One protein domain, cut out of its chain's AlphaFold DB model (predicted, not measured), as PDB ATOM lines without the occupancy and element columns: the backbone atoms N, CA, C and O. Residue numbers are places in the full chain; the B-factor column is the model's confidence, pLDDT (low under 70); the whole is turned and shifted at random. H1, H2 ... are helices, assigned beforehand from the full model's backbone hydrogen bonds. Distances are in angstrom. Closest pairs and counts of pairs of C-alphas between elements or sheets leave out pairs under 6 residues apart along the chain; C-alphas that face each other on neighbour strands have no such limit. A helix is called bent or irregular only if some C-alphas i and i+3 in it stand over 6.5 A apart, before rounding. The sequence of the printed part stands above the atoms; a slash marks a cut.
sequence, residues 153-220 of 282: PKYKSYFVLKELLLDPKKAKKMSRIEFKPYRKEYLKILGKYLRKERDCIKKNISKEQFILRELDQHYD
ATOM      1  N   PRO A 153     103.983  68.445   5.058       86.56
ATOM      2  CA  PRO A 153     105.346  68.866   5.389       86.56
ATOM      3  C   PRO A 153     105.544  70.376   5.629       86.56
ATOM      4  O   PRO A 153     106.279  70.730   6.553       86.56
ATOM      5  N   LYS A 154     104.899  71.255   4.836       86.06
ATOM      6  CA  LYS A 154     104.983  72.731   4.973       86.06
ATOM      7  C   LYS A 154     104.452  73.168   6.334       86.06
ATOM      8  O   LYS A 154     105.203  73.680   7.160       86.06
ATOM      9  N   TYR A 155     103.183  72.875   6.588       85.62
ATOM     10  CA  TYR A 155     102.486  73.272   7.806       85.62
ATOM     11  C   TYR A 155     103.052  72.590   9.054       85.62
ATOM     12  O   TYR A 155     103.261  73.251  10.069       85.62
ATOM     13  N   LYS A 156     103.402  71.302   8.978       87.81
ATOM     14  CA  LYS A 156     104.055  70.590  10.084       87.81
ATOM     15  C   LYS A 156     105.341  71.291  10.511       87.81
ATOM     16  O   LYS A 156     105.563  71.512  11.699       87.81
ATOM     17  N   SER A 157     106.176  71.667   9.542       88.56
ATOM     18  CA  SER A 157     107.432  72.364   9.820       88.56
ATOM     19  C   SER A 157     107.195  73.772  10.364       88.56
ATOM     20  O   SER A 157     107.864  74.159  11.321       88.56
ATOM     21  N   TYR A 158     106.211  74.498   9.821       89.00
ATOM     22  CA  TYR A 158     105.797  75.808  10.324       89.00
ATOM     23  C   TYR A 158     105.396  75.750  11.803       89.00
ATOM     24  O   TYR A 158     105.965  76.474  12.617       89.00
ATOM     25  N   PHE A 159     104.471  74.858  12.176       87.38
ATOM     26  CA  PHE A 159     103.967  74.780  13.552       87.38
ATOM     27  C   PHE A 159     105.038  74.326  14.543       87.38
ATOM     28  O   PHE A 159     105.158  74.918  15.616       87.38
ATOM     29  N   VAL A 160     105.861  73.341  14.169       90.25
ATOM     30  CA  VAL A 160     106.980  72.904  15.014       90.25
ATOM     31  C   VAL A 160     107.986  74.041  15.203       90.25
ATOM     32  O   VAL A 160     108.367  74.340  16.332       90.25
ATOM     33  N   LEU A 161     108.400  74.731  14.137       91.31
ATOM     34  CA  LEU A 161     109.337  75.851  14.263       91.31
ATOM     35  C   LEU A 161     108.753  77.023  15.052       91.31
ATOM     36  O   LEU A 161     109.473  77.597  15.868       91.31
ATOM     37  N   LYS A 162     107.474  77.354  14.845       90.69
ATOM     38  CA  LYS A 162     106.748  78.370  15.622       90.69
ATOM     39  C   LYS A 162     106.842  78.068  17.110       90.69
ATOM     40  O   LYS A 162     107.278  78.916  17.884       90.69
ATOM     41  N   GLU A 163     106.517  76.844  17.501       90.06
ATOM     42  CA  GLU A 163     106.577  76.408  18.893       90.06
ATOM     43  C   GLU A 163     108.004  76.464  19.465       90.06
ATOM     44  O   GLU A 163     108.208  76.980  20.564       90.06
ATOM     45  N   LEU A 164     109.002  75.995  18.712       90.88
ATOM     46  CA  LEU A 164     110.402  75.988  19.144       90.88
ATOM     47  C   LEU A 164     110.983  77.402  19.305       90.88
ATOM     48  O   LEU A 164     111.752  77.651  20.234       90.88
ATOM     49  N   LEU A 165     110.663  78.317  18.386       90.69
ATOM     50  CA  LEU A 165     111.193  79.685  18.372       90.69
ATOM     51  C   LEU A 165     110.553  80.565  19.452       90.69
ATOM     52  O   LEU A 165     111.241  81.407  20.042       90.69
ATOM     53  N   LEU A 166     109.259  80.362  19.719       89.88
ATOM     54  CA  LEU A 166     108.520  81.079  20.760       89.88
ATOM     55  C   LEU A 166     108.808  80.522  22.161       89.88
ATOM     56  O   LEU A 166     108.894  81.300  23.110       89.88
ATOM     57  N   ASP A 167     109.060  79.214  22.290       88.81
ATOM     58  CA  ASP A 167     109.467  78.581  23.547       88.81
ATOM     59  C   ASP A 167     110.791  77.795  23.408       88.81
ATOM     60  O   ASP A 167     110.807  76.576  23.193       88.81
ATOM     61  N   PRO A 168     111.941  78.458  23.640       80.06
ATOM     62  CA  PRO A 168     113.251  77.814  23.597       80.06
ATOM     63  C   PRO A 168     113.425  76.664  24.603       80.06
ATOM     64  O   PRO A 168     114.351  75.860  24.456       80.06
ATOM     65  N   LYS A 169     112.578  76.553  25.643       86.00
ATOM     66  CA  LYS A 169     112.628  75.411  26.573       86.00
ATOM     67  C   LYS A 169     112.139  74.136  25.891       86.00
ATOM     68  O   LYS A 169     112.674  73.070  26.192       86.00
ATOM     69  N   LYS A 170     111.196  74.227  24.950       86.00
ATOM     70  CA  LYS A 170     110.753  73.077  24.145       86.00
ATOM     71  C   LYS A 170     111.861  72.584  23.226       86.00
ATOM     72  O   LYS A 170     112.109  71.383  23.179       86.00
ATOM     73  N   ALA A 171     112.628  73.497  22.628       77.69
ATOM     74  CA  ALA A 171     113.807  73.134  21.840       77.69
ATOM     75  C   ALA A 171     114.874  72.391  22.657       77.69
ATOM     76  O   ALA A 171     115.506  71.472  22.146       77.69
ATOM     77  N   LYS A 172     115.048  72.740  23.938       79.38
ATOM     78  CA  LYS A 172     115.971  72.031  24.844       79.38
ATOM     79  C   LYS A 172     115.483  70.639  25.255       79.38
ATOM     80  O   LYS A 172     116.312  69.793  25.571       79.38
ATOM     81  N   LYS A 173     114.165  70.421  25.296       87.19
ATOM     82  CA  LYS A 173     113.544  69.140  25.675       87.19
ATOM     83  C   LYS A 173     113.399  68.169  24.499       87.19
ATOM     84  O   LYS A 173     113.274  66.973  24.729       87.19
ATOM     85  N   MET A 174     113.408  68.670  23.265       88.31
ATOM     86  CA  MET A 174     113.320  67.856  22.054       88.31
ATOM     87  C   MET A 174     114.610  67.057  21.834       88.31
ATOM     88  O   MET A 174     115.717  67.576  22.005       88.31
ATOM     89  N   SER A 175     114.489  65.787  21.437       88.25
ATOM     90  CA  SER A 175     115.667  64.960  21.176       88.25
ATOM     91  C   SER A 175     116.470  65.492  19.980       88.25
ATOM     92  O   SER A 175     115.937  66.120  19.060       88.25
ATOM     93  N   ARG A 176     117.781  65.204  19.935       85.94
ATOM     94  CA  ARG A 176     118.635  65.617  18.801       85.94
ATOM     95  C   ARG A 176     118.133  65.080  17.460       85.94
ATOM     96  O   ARG A 176     118.313  65.753  16.450       85.94
ATOM     97  N   ILE A 177     117.544  63.884  17.449       88.38
ATOM     98  CA  ILE A 177     117.025  63.237  16.240       88.38
ATOM     99  C   ILE A 177     115.788  63.985  15.737       88.38
ATOM    100  O   ILE A 177     115.729  64.318  14.557       88.38
ATOM    101  N   GLU A 178     114.856  64.320  16.629       86.62
ATOM    102  CA  GLU A 178     113.630  65.056  16.295       86.62
ATOM    103  C   GLU A 178     113.897  66.509  15.902       86.62
ATOM    104  O   GLU A 178     113.203  67.049  15.045       86.62
ATOM    105  N   PHE A 179     114.918  67.142  16.485       88.56
ATOM    106  CA  PHE A 179     115.276  68.524  16.163       88.56
ATOM    107  C   PHE A 179     116.091  68.653  14.868       88.56
ATOM    108  O   PHE A 179     116.073  69.699  14.215       88.56
ATOM    109  N   LYS A 180     116.818  67.599  14.468       89.44
ATOM    110  CA  LYS A 180     117.713  67.611  13.296       89.44
ATOM    111  C   LYS A 180     117.053  68.145  12.010       89.44
ATOM    112  O   LYS A 180     117.717  68.949  11.354       89.44
ATOM    113  N   PRO A 181     115.802  67.781  11.657       90.19
ATOM    114  CA  PRO A 181     115.131  68.285  10.457       90.19
ATOM    115  C   PRO A 181     114.858  69.793  10.472       90.19
ATOM    116  O   PRO A 181     114.787  70.391   9.410       90.19
ATOM    117  N   TYR A 182     114.726  70.404  11.654       91.38
ATOM    118  CA  TYR A 182     114.328  71.810  11.816       91.38
ATOM    119  C   TYR A 182     115.499  72.727  12.195       91.38
ATOM    120  O   TYR A 182     115.373  73.952  12.210       91.38
ATOM    121  N   ARG A 183     116.654  72.147  12.544       89.81
ATOM    122  CA  ARG A 183     117.791  72.861  13.140       89.81
ATOM    123  C   ARG A 183     118.290  74.023  12.285       89.81
ATOM    124  O   ARG A 183     118.634  75.072  12.830       89.81
ATOM    125  N   LYS A 184     118.397  73.830  10.969       91.94
ATOM    126  CA  LYS A 184     118.971  74.830  10.058       91.94
ATOM    127  C   LYS A 184     118.081  76.070   9.997       91.94
ATOM    128  O   LYS A 184     118.566  77.186  10.177       91.94
ATOM    129  N   GLU A 185     116.789  75.864   9.798       92.19
ATOM    130  CA  GLU A 185     115.760  76.896   9.712       92.19
ATOM    131  C   GLU A 185     115.593  77.603  11.060       92.19
ATOM    132  O   GLU A 185     115.619  78.834  11.112       92.19
ATOM    133  N   TYR A 186     115.556  76.842  12.159       91.69
ATOM    134  CA  TYR A 186     115.519  77.377  13.520       91.69
ATOM    135  C   TYR A 186     116.673  78.357  13.780       91.69
ATOM    136  O   TYR A 186     116.449  79.505  14.168       91.69
ATOM    137  N   LEU A 187     117.918  77.937  13.522       91.00
ATOM    138  CA  LEU A 187     119.098  78.780  13.739       91.00
ATOM    139  C   LEU A 187     119.120  79.994  12.805       91.00
ATOM    140  O   LEU A 187     119.562  81.070  13.210       91.00
ATOM    141  N   LYS A 188     118.625  79.847  11.572       93.31
ATOM    142  CA  LYS A 188     118.522  80.943  10.604       93.31
ATOM    143  C   LYS A 188     117.568  82.035  11.095       93.31
ATOM    144  O   LYS A 188     117.954  83.204  11.093       93.31
ATOM    145  N   ILE A 189     116.355  81.675  11.517       92.12
ATOM    146  CA  ILE A 189     115.343  82.640  11.979       92.12
ATOM    147  C   ILE A 189     115.777  83.276  13.303       92.12
ATOM    148  O   ILE A 189     115.788  84.502  13.425       92.12
ATOM    149  N   LEU A 190     116.242  82.470  14.263       90.00
ATOM    150  CA  LEU A 190     116.741  82.978  15.541       90.00
ATOM    151  C   LEU A 190     117.937  83.924  15.347       90.00
ATOM    152  O   LEU A 190     117.992  85.000  15.941       90.00
ATOM    153  N   GLY A 191     118.871  83.565  14.464       89.69
ATOM    154  CA  GLY A 191     120.028  84.395  14.137       89.69
ATOM    155  C   GLY A 191     119.669  85.717  13.451       89.69
ATOM    156  O   GLY A 191     120.398  86.694  13.620       89.69
ATOM    157  N   LYS A 192     118.565  85.785  12.691       92.12
ATOM    158  CA  LYS A 192     118.045  87.052  12.148       92.12
ATOM    159  C   LYS A 192     117.511  87.957  13.254       92.12
ATOM    160  O   LYS A 192     117.826  89.145  13.245       92.12
ATOM    161  N   TYR A 193     116.745  87.398  14.192       89.56
ATOM    162  CA  TYR A 193     116.217  88.151  15.330       89.56
ATOM    163  C   TYR A 193     117.352  88.761  16.157       89.56
ATOM    164  O   TYR A 193     117.383  89.972  16.338       89.56
ATOM    165  N   LEU A 194     118.345  87.956  16.551       89.19
ATOM    166  CA  LEU A 194     119.477  88.420  17.366       89.19
ATOM    167  C   LEU A 194     120.270  89.561  16.705       89.19
ATOM    168  O   LEU A 194     120.739  90.466  17.386       89.19
ATOM    169  N   ARG A 195     120.389  89.571  15.370       91.69
ATOM    170  CA  ARG A 195     121.044  90.674  14.640       91.69
ATOM    171  C   ARG A 195     120.217  91.962  14.606       91.69
ATOM    172  O   ARG A 195     120.798  93.035  14.497       91.69
ATOM    173  N   LYS A 196     118.887  91.858  14.657       92.25
ATOM    174  CA  LYS A 196     117.940  92.983  14.551       92.25
ATOM    175  C   LYS A 196     117.306  93.374  15.887       92.25
ATOM    176  O   LYS A 196     116.479  94.277  15.918       92.25
ATOM    177  N   GLU A 197     117.694  92.732  16.983       88.69
ATOM    178  CA  GLU A 197     117.047  92.871  18.291       88.69
ATOM    179  C   GLU A 197     116.985  94.332  18.756       88.69
ATOM    180  O   GLU A 197     115.920  94.820  19.128       88.69
ATOM    181  N   ARG A 198     118.094  95.071  18.626       88.00
ATOM    182  CA  ARG A 198     118.144  96.505  18.957       88.00
ATOM    183  C   ARG A 198     117.159  97.337  18.133       88.00
ATOM    184  O   ARG A 198     116.531  98.242  18.674       88.00
ATOM    185  N   ASP A 199     117.011  97.036  16.845       90.81
ATOM    186  CA  ASP A 199     116.082  97.749  15.962       90.81
ATOM    187  C   ASP A 199     114.624  97.388  16.262       90.81
ATOM    188  O   ASP A 199     113.755  98.258  16.205       90.81
ATOM    189  N   CYS A 200     114.349  96.130  16.616       89.81
ATOM    190  CA  CYS A 200     113.030  95.687  17.069       89.81
ATOM    191  C   CYS A 200     112.613  96.408  18.354       89.81
ATOM    192  O   CYS A 200     111.500  96.924  18.408       89.81
ATOM    193  N   ILE A 201     113.519  96.525  19.334       87.44
ATOM    194  CA  ILE A 201     113.281  97.277  20.578       87.44
ATOM    195  C   ILE A 201     112.967  98.744  20.262       87.44
ATOM    196  O   ILE A 201     111.954  99.263  20.720       87.44
ATOM    197  N   LYS A 202     113.775  99.400  19.414       90.31
ATOM    198  CA  LYS A 202     113.533 100.795  18.993       90.31
ATOM    199  C   LYS A 202     112.174 100.993  18.315       90.31
ATOM    200  O   LYS A 202     111.570 102.047  18.465       90.31
ATOM    201  N   LYS A 203     111.712 100.002  17.549       92.06
ATOM    202  CA  LYS A 203     110.434 100.032  16.815       92.06
ATOM    203  C   LYS A 203     109.254  99.466  17.610       92.06
ATOM    204  O   LYS A 203     108.173  99.345  17.045       92.06
ATOM    205  N   ASN A 204     109.453  99.108  18.879       91.31
ATOM    206  CA  ASN A 204     108.447  98.473  19.732       91.31
ATOM    207  C   ASN A 204     107.829  97.194  19.118       91.31
ATOM    208  O   ASN A 204     106.637  96.933  19.257       91.31
ATOM    209  N   ILE A 205     108.641  96.408  18.401       90.19
ATOM    210  CA  ILE A 205     108.243  95.123  17.807       90.19
ATOM    211  C   ILE A 205     108.644  94.010  18.771       90.19
ATOM    212  O   ILE A 205     109.832  93.842  19.070       90.19
ATOM    213  N   SER A 206     107.672  93.221  19.232       90.69
ATOM    214  CA  SER A 206     107.953  92.109  20.141       90.69
ATOM    215  C   SER A 206     108.720  90.981  19.435       90.69
ATOM    216  O   SER A 206     108.657  90.808  18.213       90.69
ATOM    217  N   LYS A 207     109.443  90.168  20.215       87.62
ATOM    218  CA  LYS A 207     110.125  88.970  19.702       87.62
ATOM    219  C   LYS A 207     109.156  88.031  18.982       87.62
ATOM    220  O   LYS A 207     109.482  87.506  17.923       87.62
ATOM    221  N   GLU A 208     107.975  87.842  19.560       89.50
ATOM    222  CA  GLU A 208     106.916  87.012  18.997       89.50
ATOM    223  C   GLU A 208     106.446  87.548  17.643       89.50
ATOM    224  O   GLU A 208     106.480  86.812  16.662       89.50
ATOM    225  N   GLN A 209     106.127  88.843  17.551       89.94
ATOM    226  CA  GLN A 209     105.708  89.476  16.296       89.94
ATOM    227  C   GLN A 209     106.765  89.343  15.195       89.94
ATOM    228  O   GLN A 209     106.436  89.072  14.041       89.94
ATOM    229  N   PHE A 210     108.046  89.511  15.539       91.31
ATOM    230  CA  PHE A 210     109.137  89.325  14.584       91.31
ATOM    231  C   PHE A 210     109.227  87.875  14.092       91.31
ATOM    232  O   PHE A 210     109.365  87.640  12.892       91.31
ATOM    233  N   ILE A 211     109.161  86.908  15.013       90.31
ATOM    234  CA  ILE A 211     109.260  85.478  14.698       90.31
ATOM    235  C   ILE A 211     108.104  85.036  13.806       90.31
ATOM    236  O   ILE A 211     108.361  84.367  12.807       90.31
ATOM    237  N   LEU A 212     106.869  85.419  14.144       88.62
ATOM    238  CA  LEU A 212     105.684  85.099  13.345       88.62
ATOM    239  C   LEU A 212     105.852  85.630  11.924       88.62
ATOM    240  O   LEU A 212     105.854  84.848  10.982       88.62
ATOM    241  N   ARG A 213     106.195  86.915  11.780       88.44
ATOM    242  CA  ARG A 213     106.417  87.529  10.469       88.44
ATOM    243  C   ARG A 213     107.496  86.825   9.640       88.44
ATOM    244  O   ARG A 213     107.345  86.686   8.430       88.44
ATOM    245  N   GLU A 214     108.609  86.421  10.250       90.62
ATOM    246  CA  GLU A 214     109.675  85.707   9.532       90.62
ATOM    247  C   GLU A 214     109.277  84.274   9.162       90.62
ATOM    248  O   GLU A 214     109.713  83.784   8.120       90.62
ATOM    249  N   LEU A 215     108.466  83.598   9.982       88.50
ATOM    250  CA  LEU A 215     107.923  82.278   9.661       88.50
ATOM    251  C   LEU A 215     106.913  82.358   8.521       88.50
ATOM    252  O   LEU A 215     107.034  81.595   7.566       88.50
ATOM    253  N   ASP A 216     105.987  83.308   8.593       85.88
ATOM    254  CA  ASP A 216     104.969  83.562   7.574       85.88
ATOM    255  C   ASP A 216     105.633  83.866   6.225       85.88
ATOM    256  O   ASP A 216     105.317  83.251   5.213       85.88
ATOM    257  N   GLN A 217     106.671  84.711   6.213       85.56
ATOM    258  CA  GLN A 217     107.469  84.963   5.007       85.56
ATOM    259  C   GLN A 217     108.271  83.747   4.536       85.56
ATOM    260  O   GLN A 217     108.468  83.565   3.338       85.56
ATOM    261  N   HIS A 218     108.815  82.946   5.456       84.88
ATOM    262  CA  HIS A 218     109.649  81.806   5.083       84.88
ATOM    263  C   HIS A 218     108.841  80.685   4.437       84.88
ATOM    264  O   HIS A 218     109.336  80.044   3.508       84.88
ATOM    265  N   TYR A 219     107.642  80.448   4.958       82.00
ATOM    266  CA  TYR A 219     106.738  79.426   4.462       82.00
ATOM    267  C   TYR A 219     105.785  79.942   3.392       82.00
ATOM    268  O   TYR A 219     105.097  79.116   2.808       82.00
ATOM    269  N   ASP A 220     105.788  81.248   3.114       77.00
ATOM    270  CA  ASP A 220     104.787  81.903   2.271       77.00
ATOM    271  C   ASP A 220     103.392  81.499   2.756       77.00
ATOM    272  O   ASP A 220     102.688  80.728   2.119       77.00
TER     273      ASP A 220
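What this domain is: This is residues 153 to 220 of the 282 residues of an uncharacterized protein of Candidatus Pacearchaeota archaeon (UniProt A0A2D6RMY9). Two helices at the ends of the printed part, H1 and H5, lie side by side and run opposite ways, and one long helix, H4, crosses both of them at a slant on the same side. H4 makes the long axis: its kinked last turns and the link to H5 reach out at one end, while two short helices, H2 and H3, make a looped corner at the other. The printed part has 68 residues, with five named helices in the order H1, H2, H3, H4, H5 and no named strand; the class is all helix. The whole is compact, with a radius of gyration of the C-alphas of 12.1 A, and its C-alphas span 38 by 25 by 15 A along their three main axes.

Where its parts are: Find C-alpha 153 at (105.346, 68.866, 5.389), where H1 begins; from there the helix runs through residues 153 to 166, 19.9 A from first to last C-alpha. After Asp 167 you reach H2, residues 168 to 173, and two residues later H3, residues 176 to 179. Look next for C-alpha 183 at (117.791, 72.861, 13.140), where H4 begins. It is the longest helix, residues 183 to 202, and covers 28.9 A from first to last C-alpha. H4 has a kink of 54 degrees near residue 196 and is irregular there: C-alphas 195 and 198 are 7.8 A apart, against about 5 A in a regular helix. Last comes H5, residues 207 to 219, 18.3 A long, ending at C-alpha 219 at (106.738, 79.426, 4.462).

How they stand to each other: Begin with H1, the hub, which touches three other helices. Near its last residues, H1 and H2 touch only at the corner by their link, with residues 163 to 165 of H1 alone; the closest C-alphas are those of Leu 164 and Ala 171, 5.2 A apart, and the tilt of 72 degrees is only just about perpendicular. H1 touches H4 with residues 161 to 165 alone, and H4 meets it there with residues 185 to 190 alone. Their closest C-alphas, those of Leu 161 and Tyr 186, are 6.4 A apart, and the two helices run the same way at a steep tilt of 48 degrees. H1 and H5 touch at a shallow tilt of 16 degrees, opposite ways; look at the closest C-alphas, those of Leu 166 and Glu 208, 6.4 A apart. H4 and H5 touch at a steep tilt of 46 degrees, opposite ways, with the C-alphas of Ile 189 and Glu 214 closest at 6.9 A. With one of these three tilts shallow, the helix packing is mostly crossed, but only just. H3 touches no helix: it is close to H2 but not clearly touching, with the C-alphas of Ala 171 and Phe 179 closest at 7.5 A, and H3 and H4 meet only through their link. H1 and H3 are apart, and so are H2 and H4. In H1, H2 and H5 every O i to N i+4 pair is within hydrogen-bond range; in H4 14 of 16 are, and H3 is too short for such a pair.

The domain as a whole: The two C-alphas farthest apart are those of Ile 177 in H3 and Lys 202 in H4, at 37.8 A. The first and last printed C-alphas, those of Pro 153 and Asp 220, are 13.4 A apart. The printed part has no cut, and the four links between the helices are tight. The mean pLDDT of the printed part is 88.6, and no printed residue is under 70.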